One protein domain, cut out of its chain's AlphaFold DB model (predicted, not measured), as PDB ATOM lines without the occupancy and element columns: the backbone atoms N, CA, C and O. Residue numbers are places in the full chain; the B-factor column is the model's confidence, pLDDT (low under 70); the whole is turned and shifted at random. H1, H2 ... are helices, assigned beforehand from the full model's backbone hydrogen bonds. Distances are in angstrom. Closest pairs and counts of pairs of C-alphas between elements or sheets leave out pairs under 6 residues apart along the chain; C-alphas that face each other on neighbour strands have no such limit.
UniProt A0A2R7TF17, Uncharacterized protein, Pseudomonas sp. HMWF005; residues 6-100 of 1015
ATOM      1  N   LYS A   6     232.075 270.576 335.147       56.66
ATOM      2  CA  LYS A   6     230.916 270.767 334.257       56.66
ATOM      3  C   LYS A   6     230.173 272.094 334.441       56.66
ATOM      4  O   LYS A   6     229.646 272.620 333.470       56.66
ATOM      5  N   LEU A   7     230.101 272.650 335.656       60.62
ATOM      6  CA  LEU A   7     229.419 273.934 335.900       60.62
ATOM      7  C   LEU A   7     230.271 275.141 335.475       60.62
ATOM      8  O   LEU A   7     229.756 276.253 335.390       60.62
ATOM      9  N   ARG A   8     231.564 274.923 335.204       67.44
ATOM     10  CA  ARG A   8     232.523 275.956 334.798       67.44
ATOM     11  C   ARG A   8     232.704 276.050 333.280       67.44
ATOM     12  O   ARG A   8     233.287 277.020 332.790       67.44
ATOM     13  N   GLU A   9     232.199 275.074 332.535       76.88
ATOM     14  CA  GLU A   9     232.261 275.040 331.076       76.88
ATOM     15  C   GLU A   9     231.410 276.166 330.462       76.88
ATOM     16  O   GLU A   9     230.224 276.311 330.749       76.88
ATOM     17  N   PHE A  10     232.019 276.986 329.598       84.88
ATOM     18  CA  PHE A  10     231.295 277.998 328.810       84.88
ATOM     19  C   PHE A  10     230.891 277.487 327.415       84.88
ATOM     20  O   PHE A  10     230.023 278.089 326.776       84.88
ATOM     21  N   ILE A  11     231.522 276.389 326.985       85.50
ATOM     22  CA  ILE A  11     231.242 275.519 325.836       85.50
ATOM     23  C   ILE A  11     231.562 274.095 326.314       85.50
ATOM     24  O   ILE A  11     232.559 273.922 327.018       85.50
ATOM     25  N   SER A  12     230.748 273.099 325.950       84.12
ATOM     26  CA  SER A  12     231.004 271.713 326.359       84.12
ATOM     27  C   SER A  12     232.274 271.157 325.704       84.12
ATOM     28  O   SER A  12     232.646 271.565 324.603       84.12
ATOM     29  N   ALA A  13     232.940 270.193 326.343       84.50
ATOM     30  CA  ALA A  13     234.125 269.558 325.754       84.50
ATOM     31  C   ALA A  13     233.839 268.915 324.375       84.50
ATOM     32  O   ALA A  13     234.697 268.933 323.488       84.50
ATOM     33  N   GLU A  14     232.628 268.384 324.183       85.12
ATOM     34  CA  GLU A  14     232.164 267.815 322.914       85.12
ATOM     35  C   GLU A  14     231.972 268.901 321.848       85.12
ATOM     36  O   GLU A  14     232.555 268.804 320.768       85.12
ATOM     37  N   ASP A  15     231.264 269.985 322.180       85.69
ATOM     38  CA  ASP A  15     231.067 271.130 321.285       85.69
ATOM     39  C   ASP A  15     232.398 271.794 320.913       85.69
ATOM     40  O   ASP A  15     232.613 272.187 319.765       85.69
ATOM     41  N   TYR A  16     233.325 271.896 321.869       88.19
ATOM     42  CA  TYR A  16     234.662 272.425 321.632       88.19
ATOM     43  C   TYR A  16     235.463 271.527 320.681       88.19
ATOM     44  O   TYR A  16     236.083 272.027 319.740       88.19
ATOM     45  N   SER A  17     235.414 270.205 320.869       87.94
ATOM     46  CA  SER A  17     236.049 269.236 319.967       87.94
ATOM     47  C   SER A  17     235.465 269.314 318.550       87.94
ATOM     48  O   SER A  17     236.205 269.432 317.572       87.94
ATOM     49  N   GLN A  18     234.136 269.349 318.432       85.00
ATOM     50  CA  GLN A  18     233.421 269.492 317.163       85.00
ATOM     51  C   GLN A  18     233.770 270.816 316.457       85.00
ATOM     52  O   GLN A  18     233.970 270.867 315.237       85.00
ATOM     53  N   MET A  19     233.889 271.900 317.226       87.19
ATOM     54  CA  MET A  19     234.325 273.203 316.731       87.19
ATOM     55  C   MET A  19     235.762 273.144 316.199       87.19
ATOM     56  O   MET A  19     236.007 273.613 315.089       87.19
ATOM     57  N   GLN A  20     236.695 272.538 316.940       88.12
ATOM     58  CA  GLN A  20     238.089 272.367 316.512       88.12
ATOM     59  C   GLN A  20     238.185 271.549 315.215       88.12
ATOM     60  O   GLN A  20     238.893 271.943 314.292       88.12
ATOM     61  N   GLN A  21     237.396 270.477 315.077       85.81
ATOM     62  CA  GLN A  21     237.306 269.719 313.821       85.81
ATOM     63  C   GLN A  21     236.794 270.585 312.662       85.81
ATOM     64  O   GLN A  21     237.363 270.580 311.570       85.81
ATOM     65  N   THR A  22     235.753 271.384 312.904       83.12
ATOM     66  CA  THR A  22     235.170 272.281 311.892       83.12
ATOM     67  C   THR A  22     236.152 273.373 311.446       83.12
ATOM     68  O   THR A  22     236.124 273.813 310.289       83.12
ATOM     69  N   LEU A  23     237.036 273.809 312.343       86.50
ATOM     70  CA  LEU A  23     238.069 274.815 312.095       86.50
ATOM     71  C   LEU A  23     239.402 274.221 311.613       86.50
ATOM     72  O   LEU A  23     240.356 274.975 311.427       86.50
ATOM     73  N   GLY A  24     239.460 272.915 311.328       84.88
ATOM     74  CA  GLY A  24     240.695 272.204 310.986       84.88
ATOM     75  C   GLY A  24     241.494 272.786 309.810       84.88
ATOM     76  O   GLY A  24     242.715 272.650 309.793       84.88
ATOM     77  N   GLU A  25     240.857 273.502 308.871       86.31
ATOM     78  CA  GLU A  25     241.545 274.203 307.765       86.31
ATOM     79  C   GLU A  25     242.480 275.336 308.229       86.31
ATOM     80  O   GLU A  25     243.378 275.732 307.492       86.31
ATOM     81  N   PHE A  26     242.295 275.834 309.456       89.06
ATOM     82  CA  PHE A  26     243.108 276.886 310.066       89.06
ATOM     83  C   PHE A  26     244.178 276.347 311.027       89.06
ATOM     84  O   PHE A  26     244.864 277.142 311.678       89.06
ATOM     85  N   THR A  27     244.334 275.023 311.133       87.75
ATOM     86  CA  THR A  27     245.335 274.392 312.007       87.75
ATOM     87  C   THR A  27     246.739 274.912 311.680       87.75
ATOM     88  O   THR A  27     247.181 274.849 310.535       87.75
ATOM     89  N   GLY A  28     247.446 275.432 312.688       83.31
ATOM     90  CA  GLY A  28     248.783 276.027 312.537       83.31
ATOM     91  C   GLY A  28     248.802 277.539 312.270       83.31
ATOM     92  O   GLY A  28     249.877 278.134 312.295       83.31
ATOM     93  N   SER A  29     247.644 278.181 312.063       90.44
ATOM     94  CA  SER A  29     247.547 279.649 312.065       90.44
ATOM     95  C   SER A  29     247.684 280.225 313.479       90.44
ATOM     96  O   SER A  29     247.323 279.577 314.466       90.44
ATOM     97  N   ALA A  30     248.174 281.464 313.583       90.44
ATOM     98  CA  ALA A  30     248.314 282.153 314.866       90.44
ATOM     99  C   ALA A  30     246.953 282.337 315.559       90.44
ATOM    100  O   ALA A  30     246.836 282.140 316.766       90.44
ATOM    101  N   GLU A  31     245.908 282.648 314.788       90.69
ATOM    102  CA  GLU A  31     244.553 282.855 315.294       90.69
ATOM    103  C   GLU A  31     243.919 281.564 315.832       90.69
ATOM    104  O   GLU A  31     243.246 281.598 316.861       90.69
ATOM    105  N   HIS A  32     244.159 280.419 315.183       91.75
ATOM    106  CA  HIS A  32     243.683 279.118 315.665       91.75
ATOM    107  C   HIS A  32     244.404 278.674 316.949       91.75
ATOM    108  O   HIS A  32     243.780 278.115 317.851       91.75
ATOM    109  N   THR A  33     245.706 278.949 317.069       92.25
ATOM    110  CA  THR A  33     246.461 278.694 318.308       92.25
ATOM    111  C   THR A  33     245.951 279.568 319.454       92.25
ATOM    112  O   THR A  33     245.626 279.043 320.519       92.25
ATOM    113  N   ALA A  34     245.779 280.874 319.214       92.56
ATOM    114  CA  ALA A  34     245.254 281.812 320.206       92.56
ATOM    115  C   ALA A  34     243.833 281.443 320.670       92.56
ATOM    116  O   ALA A  34     243.513 281.566 321.852       92.56
ATOM    117  N   LEU A  35     242.984 280.927 319.771       92.62
ATOM    118  CA  LEU A  35     241.651 280.433 320.126       92.62
ATOM    119  C   LEU A  35     241.732 279.339 321.209       92.62
ATOM    120  O   LEU A  35     241.029 279.408 322.217       92.62
ATOM    121  N   SER A  36     242.622 278.361 321.030       91.44
ATOM    122  CA  SER A  36     242.831 277.276 321.997       91.44
ATOM    123  C   SER A  36     243.444 277.765 323.313       91.44
ATOM    124  O   SER A  36     243.071 277.290 324.386       91.44
ATOM    125  N   GLU A  37     244.351 278.743 323.259       93.44
ATOM    126  CA  GLU A  37     244.924 279.376 324.452       93.44
ATOM    127  C   GLU A  37     243.854 280.088 325.287       93.44
ATOM    128  O   GLU A  37     243.797 279.894 326.503       93.44
ATOM    129  N   HIS A  38     242.969 280.864 324.654       93.75
ATOM    130  CA  HIS A  38     241.883 281.554 325.351       93.75
ATOM    131  C   HIS A  38     240.854 280.592 325.949       93.75
ATOM    132  O   HIS A  38     240.372 280.848 327.052       93.75
ATOM    133  N   TYR A  39     240.560 279.472 325.278       91.62
ATOM    134  CA  TYR A  39     239.729 278.410 325.849       91.62
ATOM    135  C   TYR A  39     240.355 277.832 327.125       91.62
ATOM    136  O   TYR A  39     239.724 277.835 328.183       91.62
ATOM    137  N   ASN A  40     241.623 277.416 327.054       90.12
ATOM    138  CA  ASN A  40     242.331 276.845 328.202       90.12
ATOM    139  C   ASN A  40     242.433 277.846 329.359       90.12
ATOM    140  O   ASN A  40     242.180 277.494 330.511       90.12
ATOM    141  N   ARG A  41     242.738 279.110 329.052       91.38
ATOM    142  CA  ARG A  41     242.824 280.181 330.047       91.38
ATOM    143  C   ARG A  41     241.492 280.418 330.750       91.38
ATOM    144  O   ARG A  41     241.469 280.504 331.974       91.38
ATOM    145  N   ALA A  42     240.393 280.474 329.997       90.06
ATOM    146  CA  ALA A  42     239.052 280.646 330.549       90.06
ATOM    147  C   ALA A  42     238.626 279.481 331.462       90.06
ATOM    148  O   ALA A  42     237.905 279.712 332.431       90.06
ATOM    149  N   MET A  43     239.077 278.256 331.178       87.56
ATOM    150  CA  MET A  43     238.799 277.080 332.013       87.56
ATOM    151  C   MET A  43     239.659 277.024 333.286       87.56
ATOM    152  O   MET A  43     239.206 276.512 334.310       87.56
ATOM    153  N   GLN A  44     240.890 277.544 333.235       86.44
ATOM    154  CA  GLN A  44     241.860 277.443 334.332       86.44
ATOM    155  C   GLN A  44     241.815 278.621 335.312       86.44
ATOM    156  O   GLN A  44     242.084 278.431 336.498       86.44
ATOM    157  N   THR A  45     241.497 279.832 334.847       86.00
ATOM    158  CA  THR A  45     241.520 281.016 335.716       86.00
ATOM    159  C   THR A  45     240.407 280.985 336.767       86.00
ATOM    160  O   THR A  45     239.296 280.496 336.540       86.00
ATOM    161  N   THR A  46     240.711 281.512 337.950       80.50
ATOM    162  CA  THR A  46     239.737 281.751 339.020       80.50
ATOM    163  C   THR A  46     239.269 283.201 339.080       80.50
ATOM    164  O   THR A  46     238.311 283.472 339.793       80.50
ATOM    165  N   ASP A  47     239.907 284.114 338.341       86.38
ATOM    166  CA  ASP A  47     239.513 285.522 338.291       86.38
ATOM    167  C   ASP A  47     238.352 285.726 337.307       86.38
ATOM    168  O   ASP A  47     238.439 285.386 336.121       86.38
ATOM    169  N   HIS A  48     237.244 286.297 337.788       84.12
ATOM    170  CA  HIS A  48     236.034 286.467 336.979       84.12
ATOM    171  C   HIS A  48     236.226 287.442 335.808       84.12
ATOM    172  O   HIS A  48     235.621 287.245 334.751       84.12
ATOM    173  N   ASN A  49     237.067 288.476 335.954       87.88
ATOM    174  CA  ASN A  49     237.339 289.416 334.863       87.88
ATOM    175  C   ASN A  49     238.181 288.762 333.771       87.88
ATOM    176  O   ASN A  49     237.870 288.904 332.589       87.88
ATOM    177  N   GLU A  50     239.248 288.063 334.160       90.00
ATOM    178  CA  GLU A  50     240.143 287.364 333.243       90.00
ATOM    179  C   GLU A  50     239.383 286.265 332.497       90.00
ATOM    180  O   GLU A  50     239.559 286.113 331.285       90.00
ATOM    181  N   ARG A  51     238.476 285.557 333.185       90.00
ATOM    182  CA  ARG A  51     237.582 284.572 332.566       90.00
ATOM    183  C   ARG A  51     236.689 285.223 331.514       90.00
ATOM    184  O   ARG A  51     236.718 284.805 330.360       90.00
ATOM    185  N   LEU A  52     235.954 286.281 331.868       92.50
ATOM    186  CA  LEU A  52     235.080 286.998 330.930       92.50
ATOM    187  C   LEU A  52     235.856 287.554 329.727       92.50
ATOM    188  O   LEU A  52     235.396 287.441 328.590       92.50
ATOM    189  N   LEU A  53     237.033 288.139 329.961       93.69
ATOM    190  CA  LEU A  53     237.891 288.662 328.902       93.69
ATOM    191  C   LEU A  53     238.361 287.541 327.968       93.69
ATOM    192  O   LEU A  53     238.247 287.677 326.752       93.69
ATOM    193  N   SER A  54     238.822 286.418 328.524       93.62
ATOM    194  CA  SER A  54     239.277 285.261 327.746       93.62
ATOM    195  C   SER A  54     238.154 284.688 326.879       93.62
ATOM    196  O   SER A  54     238.375 284.407 325.705       93.62
ATOM    197  N   VAL A  55     236.929 284.593 327.405       93.25
ATOM    198  CA  VAL A  55     235.765 284.109 326.645       93.25
ATOM    199  C   VAL A  55     235.331 285.106 325.555       93.25
ATOM    200  O   VAL A  55     234.941 284.694 324.459       93.25
ATOM    201  N   LYS A  56     235.437 286.422 325.794       94.44
ATOM    202  CA  LYS A  56     235.187 287.448 324.762       94.44
ATOM    203  C   LYS A  56     236.210 287.380 323.627       94.44
ATOM    204  O   LYS A  56     235.812 287.362 322.464       94.44
ATOM    205  N   LEU A  57     237.498 287.270 323.953       95.12
ATOM    206  CA  LEU A  57     238.572 287.118 322.965       95.12
ATOM    207  C   LEU A  57     238.425 285.814 322.174       95.12
ATOM    208  O   LEU A  57     238.538 285.809 320.949       95.12
ATOM    209  N   PHE A  58     238.066 284.723 322.856       94.12
ATOM    210  CA  PHE A  58     237.705 283.463 322.215       94.12
ATOM    211  C   PHE A  58     236.574 283.648 321.188       94.12
ATOM    212  O   PHE A  58     236.688 283.191 320.052       94.12
ATOM    213  N   LYS A  59     235.498 284.366 321.545       93.44
ATOM    214  CA  LYS A  59     234.389 284.664 320.623       93.44
ATOM    215  C   LYS A  59     234.850 285.454 319.398       93.44
ATOM    216  O   LYS A  59     234.440 285.132 318.285       93.44
ATOM    217  N   GLU A  60     235.645 286.500 319.593       93.88
ATOM    218  CA  GLU A  60     236.124 287.352 318.498       93.88
ATOM    219  C   GLU A  60     236.972 286.561 317.499       93.88
ATOM    220  O   GLU A  60     236.746 286.650 316.288       93.88
ATOM    221  N   LEU A  61     237.885 285.724 317.999       92.94
ATOM    222  CA  LEU A  61     238.700 284.838 317.168       92.94
ATOM    223  C   LEU A  61     237.850 283.785 316.453       92.94
ATOM    224  O   LEU A  61     238.039 283.556 315.258       92.94
ATOM    225  N   LEU A  62     236.868 283.191 317.137       90.50
ATOM    226  CA  LEU A  62     235.931 282.254 316.522       90.50
ATOM    227  C   LEU A  62     235.164 282.915 315.365       90.50
ATOM    228  O   LEU A  62     235.063 282.350 314.277       90.50
ATOM    229  N   GLU A  63     234.653 284.133 315.560       90.19
ATOM    230  CA  GLU A  63     233.939 284.876 314.515       90.19
ATOM    231  C   GLU A  63     234.848 285.283 313.349       90.19
ATOM    232  O   GLU A  63     234.403 285.268 312.197       90.19
ATOM    233  N   LEU A  64     236.112 285.609 313.620       91.00
ATOM    234  CA  LEU A  64     237.113 285.892 312.594       91.00
ATOM    235  C   LEU A  64     237.384 284.661 311.720       91.00
ATOM    236  O   LEU A  64     237.353 284.768 310.492       91.00
ATOM    237  N   LEU A  65     237.616 283.501 312.338       89.31
ATOM    238  CA  LEU A  65     237.897 282.249 311.633       89.31
ATOM    239  C   LEU A  65     236.687 281.780 310.815       89.31
ATOM    240  O   LEU A  65     236.832 281.418 309.651       89.31
ATOM    241  N   ILE A  66     235.475 281.891 311.367       87.38
ATOM    242  CA  ILE A  66     234.232 281.588 310.641       87.38
ATOM    243  C   ILE A  66     234.081 282.487 309.404       87.38
ATOM    244  O   ILE A  66     233.742 281.984 308.336       87.38
ATOM    245  N   LYS A  67     234.355 283.797 309.503       86.81
ATOM    246  CA  LYS A  67     234.269 284.721 308.352       86.81
ATOM    247  C   LYS A  67     235.264 284.395 307.237       86.81
ATOM    248  O   LYS A  67     234.978 284.684 306.080       86.81
ATOM    249  N   ARG A  68     236.431 283.848 307.584       87.44
ATOM    250  CA  ARG A  68     237.484 283.472 306.628       87.44
ATOM    251  C   ARG A  68     237.245 282.104 305.984       87.44
ATOM    252  O   ARG A  68     237.935 281.775 305.023       87.44
ATOM    253  N   LYS A  69     236.289 281.323 306.495       83.31
ATOM    254  CA  LYS A  69     236.014 279.968 306.021       83.31
ATOM    255  C   LYS A  69     235.410 279.995 304.617       83.31
ATOM    256  O   LYS A  69     234.404 280.660 304.381       83.31
ATOM    257  N   THR A  70     235.989 279.234 303.691       74.81
ATOM    258  CA  THR A  70     235.478 279.120 302.308       74.81
ATOM    259  C   THR A  70     234.316 278.133 302.177       74.81
ATOM    260  O   THR A  70     233.589 278.150 301.186       74.81
ATOM    261  N   THR A  71     234.129 277.275 303.181       71.62
ATOM    262  CA  THR A  71     233.139 276.188 303.208       71.62
ATOM    263  C   THR A  71     231.965 276.569 304.126       71.62
ATOM    264  O   THR A  71     232.221 277.107 305.208       71.62
ATOM    265  N   PRO A  72     230.692 276.299 303.762       66.81
ATOM    266  CA  PRO A  72     229.542 276.679 304.582       66.81
ATOM    267  C   PRO A  72     229.619 276.119 306.006       66.81
ATOM    268  O   PRO A  72     229.894 274.939 306.220       66.81
ATOM    269  N   VAL A  73     229.349 276.979 306.982       65.69
ATOM    270  CA  VAL A  73     229.326 276.627 308.403       65.69
ATOM    271  C   VAL A  73     228.004 275.913 308.732       65.69
ATOM    272  O   VAL A  73     226.930 276.485 308.538       65.69
ATOM    273  N   LEU A  74     228.093 274.663 309.206       62.06
ATOM    274  CA  LEU A  74     226.963 273.800 309.594       62.06
ATOM    275  C   LEU A  74     226.134 274.386 310.761       62.06
ATOM    276  O   LEU A  74     226.555 275.328 311.439       62.06
ATOM    277  N   GLY A  75     224.939 273.826 310.996       63.34
ATOM    278  CA  GLY A  75     223.998 274.261 312.043       63.34
ATOM    279  C   GLY A  75     224.594 274.306 313.457       63.34
ATOM    280  O   GLY A  75     224.288 275.229 314.212       63.34
ATOM    281  N   ASP A  76     225.519 273.400 313.768       68.25
ATOM    282  CA  ASP A  76     226.102 273.220 315.105       68.25
ATOM    283  C   ASP A  76     226.908 274.445 315.566       68.25
ATOM    284  O   ASP A  76     226.802 274.895 316.703       68.25
ATOM    285  N   VAL A  77     227.629 275.110 314.658       73.38
ATOM    286  CA  VAL A  77     228.392 276.323 315.002       73.38
ATOM    287  C   VAL A  77     227.465 277.510 315.291       73.38
ATOM    288  O   VAL A  77     227.810 278.384 316.089       73.38
ATOM    289  N   LYS A  78     226.262 277.564 314.697       74.38
ATOM    290  CA  LYS A  78     225.261 278.579 315.080       74.38
ATOM    291  C   LYS A  78     224.773 278.353 316.513       74.38
ATOM    292  O   LYS A  78     224.610 279.329 317.246       74.38
ATOM    293  N   GLN A  79     224.586 277.095 316.913       80.94
ATOM    294  CA  GLN A  79     224.224 276.727 318.280       80.94
ATOM    295  C   GLN A  79     225.341 277.081 319.270       80.94
ATOM    296  O   GLN A  79     225.064 277.781 320.246       80.94
ATOM    297  N   ILE A  80     226.597 276.734 318.964       83.25
ATOM    298  CA  ILE A  80     227.774 277.092 319.779       83.25
ATOM    299  C   ILE A  80     227.883 278.611 319.942       83.25
ATOM    300  O   ILE A  80     228.050 279.109 321.053       83.25
ATOM    301  N   ARG A  81     227.707 279.388 318.863       83.88
ATOM    302  CA  ARG A  81     227.695 280.862 318.940       83.88
ATOM    303  C   ARG A  81     226.585 281.386 319.848       83.88
ATOM    304  O   ARG A  81     226.814 282.314 320.622       83.88
ATOM    305  N   SER A  82     225.383 280.817 319.753       85.38
ATOM    306  CA  SER A  82     224.269 281.219 320.614       85.38
ATOM    307  C   SER A  82     224.536 280.894 322.083       85.38
ATOM    308  O   SER A  82     224.204 281.717 322.934       85.38
ATOM    309  N   GLN A  83     225.106 279.727 322.385       85.44
ATOM    310  CA  GLN A  83     225.477 279.336 323.744       85.44
ATOM    311  C   GLN A  83     226.592 280.232 324.288       85.44
ATOM    312  O   GLN A  83     226.453 280.766 325.380       85.44
ATOM    313  N   LEU A  84     227.626 280.506 323.491       89.12
ATOM    314  CA  LEU A  84     228.732 281.388 323.861       89.12
ATOM    315  C   LEU A  84     228.254 282.806 324.201       89.12
ATOM    316  O   LEU A  84     228.673 283.372 325.207       89.12
ATOM    317  N   ASN A  85     227.333 283.368 323.412       90.31
ATOM    318  CA  ASN A  85     226.730 284.670 323.715       90.31
ATOM    319  C   ASN A  85     225.968 284.655 325.047       90.31
ATOM    320  O   ASN A  85     226.099 285.596 325.829       90.31
ATOM    321  N   LYS A  86     225.205 283.588 325.326       89.06
ATOM    322  CA  LYS A  86     224.519 283.416 326.615       89.06
ATOM    323  C   LYS A  86     225.521 283.304 327.765       89.06
ATOM    324  O   LYS A  86     225.338 283.968 328.778       89.06
ATOM    325  N   SER A  87     226.590 282.525 327.602       89.88
ATOM    326  CA  SER A  87     227.655 282.379 328.601       89.88
ATOM    327  C   SER A  87     228.333 283.718 328.905       89.88
ATOM    328  O   SER A  87     228.493 284.065 330.072       89.88
ATOM    329  N   ILE A  88     228.661 284.513 327.877       92.44
ATOM    330  CA  ILE A  88     229.252 285.852 328.041       92.44
ATOM    331  C   ILE A  88     228.302 286.792 328.786       92.44
ATOM    332  O   ILE A  88     228.752 287.484 329.697       92.44
ATOM    333  N   ALA A  89     227.015 286.812 328.421       92.38
ATOM    334  CA  ALA A  89     226.012 287.626 329.109       92.38
ATOM    335  C   ALA A  89     225.925 287.239 330.592       92.38
ATOM    336  O   ALA A  89     226.178 288.075 331.450       92.38
ATOM    337  N   ARG A  90     225.749 285.946 330.894       92.56
ATOM    338  CA  ARG A  90     225.711 285.433 332.275       92.56
ATOM    339  C   ARG A  90     226.950 285.808 333.085       92.56
ATOM    340  O   ARG A  90     226.835 286.174 334.251       92.56
ATOM    341  N   MET A  91     228.144 285.693 332.498       92.19
ATOM    342  CA  MET A  91     229.399 286.076 333.159       92.19
ATOM    343  C   MET A  91     229.462 287.582 333.437       92.19
ATOM    344  O   MET A  91     229.860 287.980 334.529       92.19
ATOM    345  N   ALA A  92     229.064 288.416 332.472       92.62
ATOM    346  CA  ALA A  92     229.031 289.867 332.630       92.62
ATOM    347  C   ALA A  92     228.001 290.309 333.681       92.62
ATOM    348  O   ALA A  92     228.320 291.143 334.528       92.62
ATOM    349  N   ASP A  93     226.811 289.711 333.674       92.88
ATOM    350  CA  ASP A  93     225.739 290.007 334.624       92.88
ATOM    351  C   ASP A  93     226.131 289.570 336.043       92.88
ATOM    352  O   ASP A  93     225.956 290.322 336.999       92.88
ATOM    353  N   THR A  94     226.774 288.403 336.179       93.12
ATOM    354  CA  THR A  94     227.325 287.934 337.466       93.12
ATOM    355  C   THR A  94     228.385 288.888 337.997       93.12
ATOM    356  O   THR A  94     228.339 289.283 339.159       93.12
ATOM    357  N   LEU A  95     229.333 289.292 337.145       90.69
ATOM    358  CA  LEU A  95     230.390 290.224 337.524       90.69
ATOM    359  C   LEU A  95     229.819 291.582 337.941       90.69
ATOM    360  O   LEU A  95     230.299 292.177 338.902       90.69
ATOM    361  N   THR A  96     228.799 292.056 337.224       90.44
ATOM    362  CA  THR A  96     228.088 293.292 337.553       90.44
ATOM    363  C   THR A  96     227.439 293.168 338.924       90.44
ATOM    364  O   THR A  96     227.707 293.997 339.780       90.44
ATOM    365  N   LEU A  97     226.690 292.094 339.189       92.19
ATOM    366  CA  LEU A  97     226.036 291.874 340.483       92.19
ATOM    367  C   LEU A  97     227.028 291.793 341.653       92.19
ATOM    368  O   LEU A  97     226.758 292.337 342.721       92.19
ATOM    369  N   LEU A  98     228.166 291.118 341.470       90.50
ATOM    370  CA  LEU A  98     229.164 290.961 342.531       90.50
ATOM    371  C   LEU A  98     229.937 292.257 342.821       90.50
ATOM    372  O   LEU A  98     230.373 292.456 343.954       90.50
ATOM    373  N   LYS A  99     230.098 293.140 341.826       86.38
ATOM    374  CA  LYS A  99     230.848 294.402 341.955       86.38
ATOM    375  C   LYS A  99     229.998 295.633 342.222       86.38
ATOM    376  O   LYS A  99     230.528 296.617 342.724       86.38
ATOM    377  N   ASP A 100     228.730 295.611 341.833       80.44
ATOM    378  CA  ASP A 100     227.824 296.736 342.017       80.44
ATOM    379  C   ASP A 100     227.584 296.949 343.517       80.44
ATOM    380  O   ASP A 100     227.142 296.044 344.233       80.44
TER     381      ASP A 100
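This is residues 6 to 100 of the 1015 residues of an uncharacterized protein of Pseudomonas sp. HMWF005 (UniProt A0A2R7TF17). Three longer helices, H2, H3 and H4, run back and forth as two helical hairpins in succession, with H3 between H2 and H4, so that the three make an open V seen along their length. The short first helix, H1, lies on the open side of this V, near H2 and close to H4 but touching neither, and apart from H3. The printed part has 95 residues with four named helices, in the order H1, H2, H3, H4, and no named strand; the class is all helix. The whole is compact, with a radius of gyration of the C-alphas of 13.5 A, and its outline is elongated, with spans of 44 by 25 by 23 A.

The printed part begins at Lys 6, and residues 6 to 12 come before the first named helix. H1 is residues 13 to 22, 14.2 A from first to last C-alpha, and C-alpha 13 is at (234.125, 269.558, 325.754). H2 is residues 30 to 44, 21.0 A long by the same measure. H3 is residues 48 to 68, 30.5 A long, and C-alpha 48 is at (236.034, 286.467, 336.979). H4, the longest helix, is residues 75 to 99, 36.7 A long, and C-alpha 99 is at (230.848, 294.402, 341.955).

H1 touches no helix. H1 and H2 are near each other, with 5 pairs of C-alphas within 10 A. H1 and H4 are close but not clearly touching, the closest C-alphas being those of Met 19 and Val 77, 6.9 A apart; they run opposite ways at a steep tilt of 49 degrees. H2 and H3 form a helical hairpin: they touch, with Ala 42 and Arg 51 as the closest C-alphas at 4.7 A, and run opposite ways at a shallow tilt of 28 degrees. H3 and H4 form another helical hairpin: they touch, with Leu 52 and Met 91 as the closest C-alphas at 6.2 A, and run opposite ways at a shallow tilt of 24 degrees. H1 and H3 are apart, and H2 and H4 are apart. In H1, H2, H3 and H4 every backbone O i to N i+4 pair is within hydrogen-bond range.

The two C-alphas farthest apart are those of Thr 71 and Asp 100, at 44.2 A. The printed part has no cut. The link from H2 to H3 is tight, with 3 residues, and those from H1 to H2 and from H3 to H4 are short, with 7 and 6 residues. The mean pLDDT of the printed part is 86.1, and the model's confidence is low, under 70, at residues 6 to 8 and 72 to 76, of which 75 and 76 belong to H4.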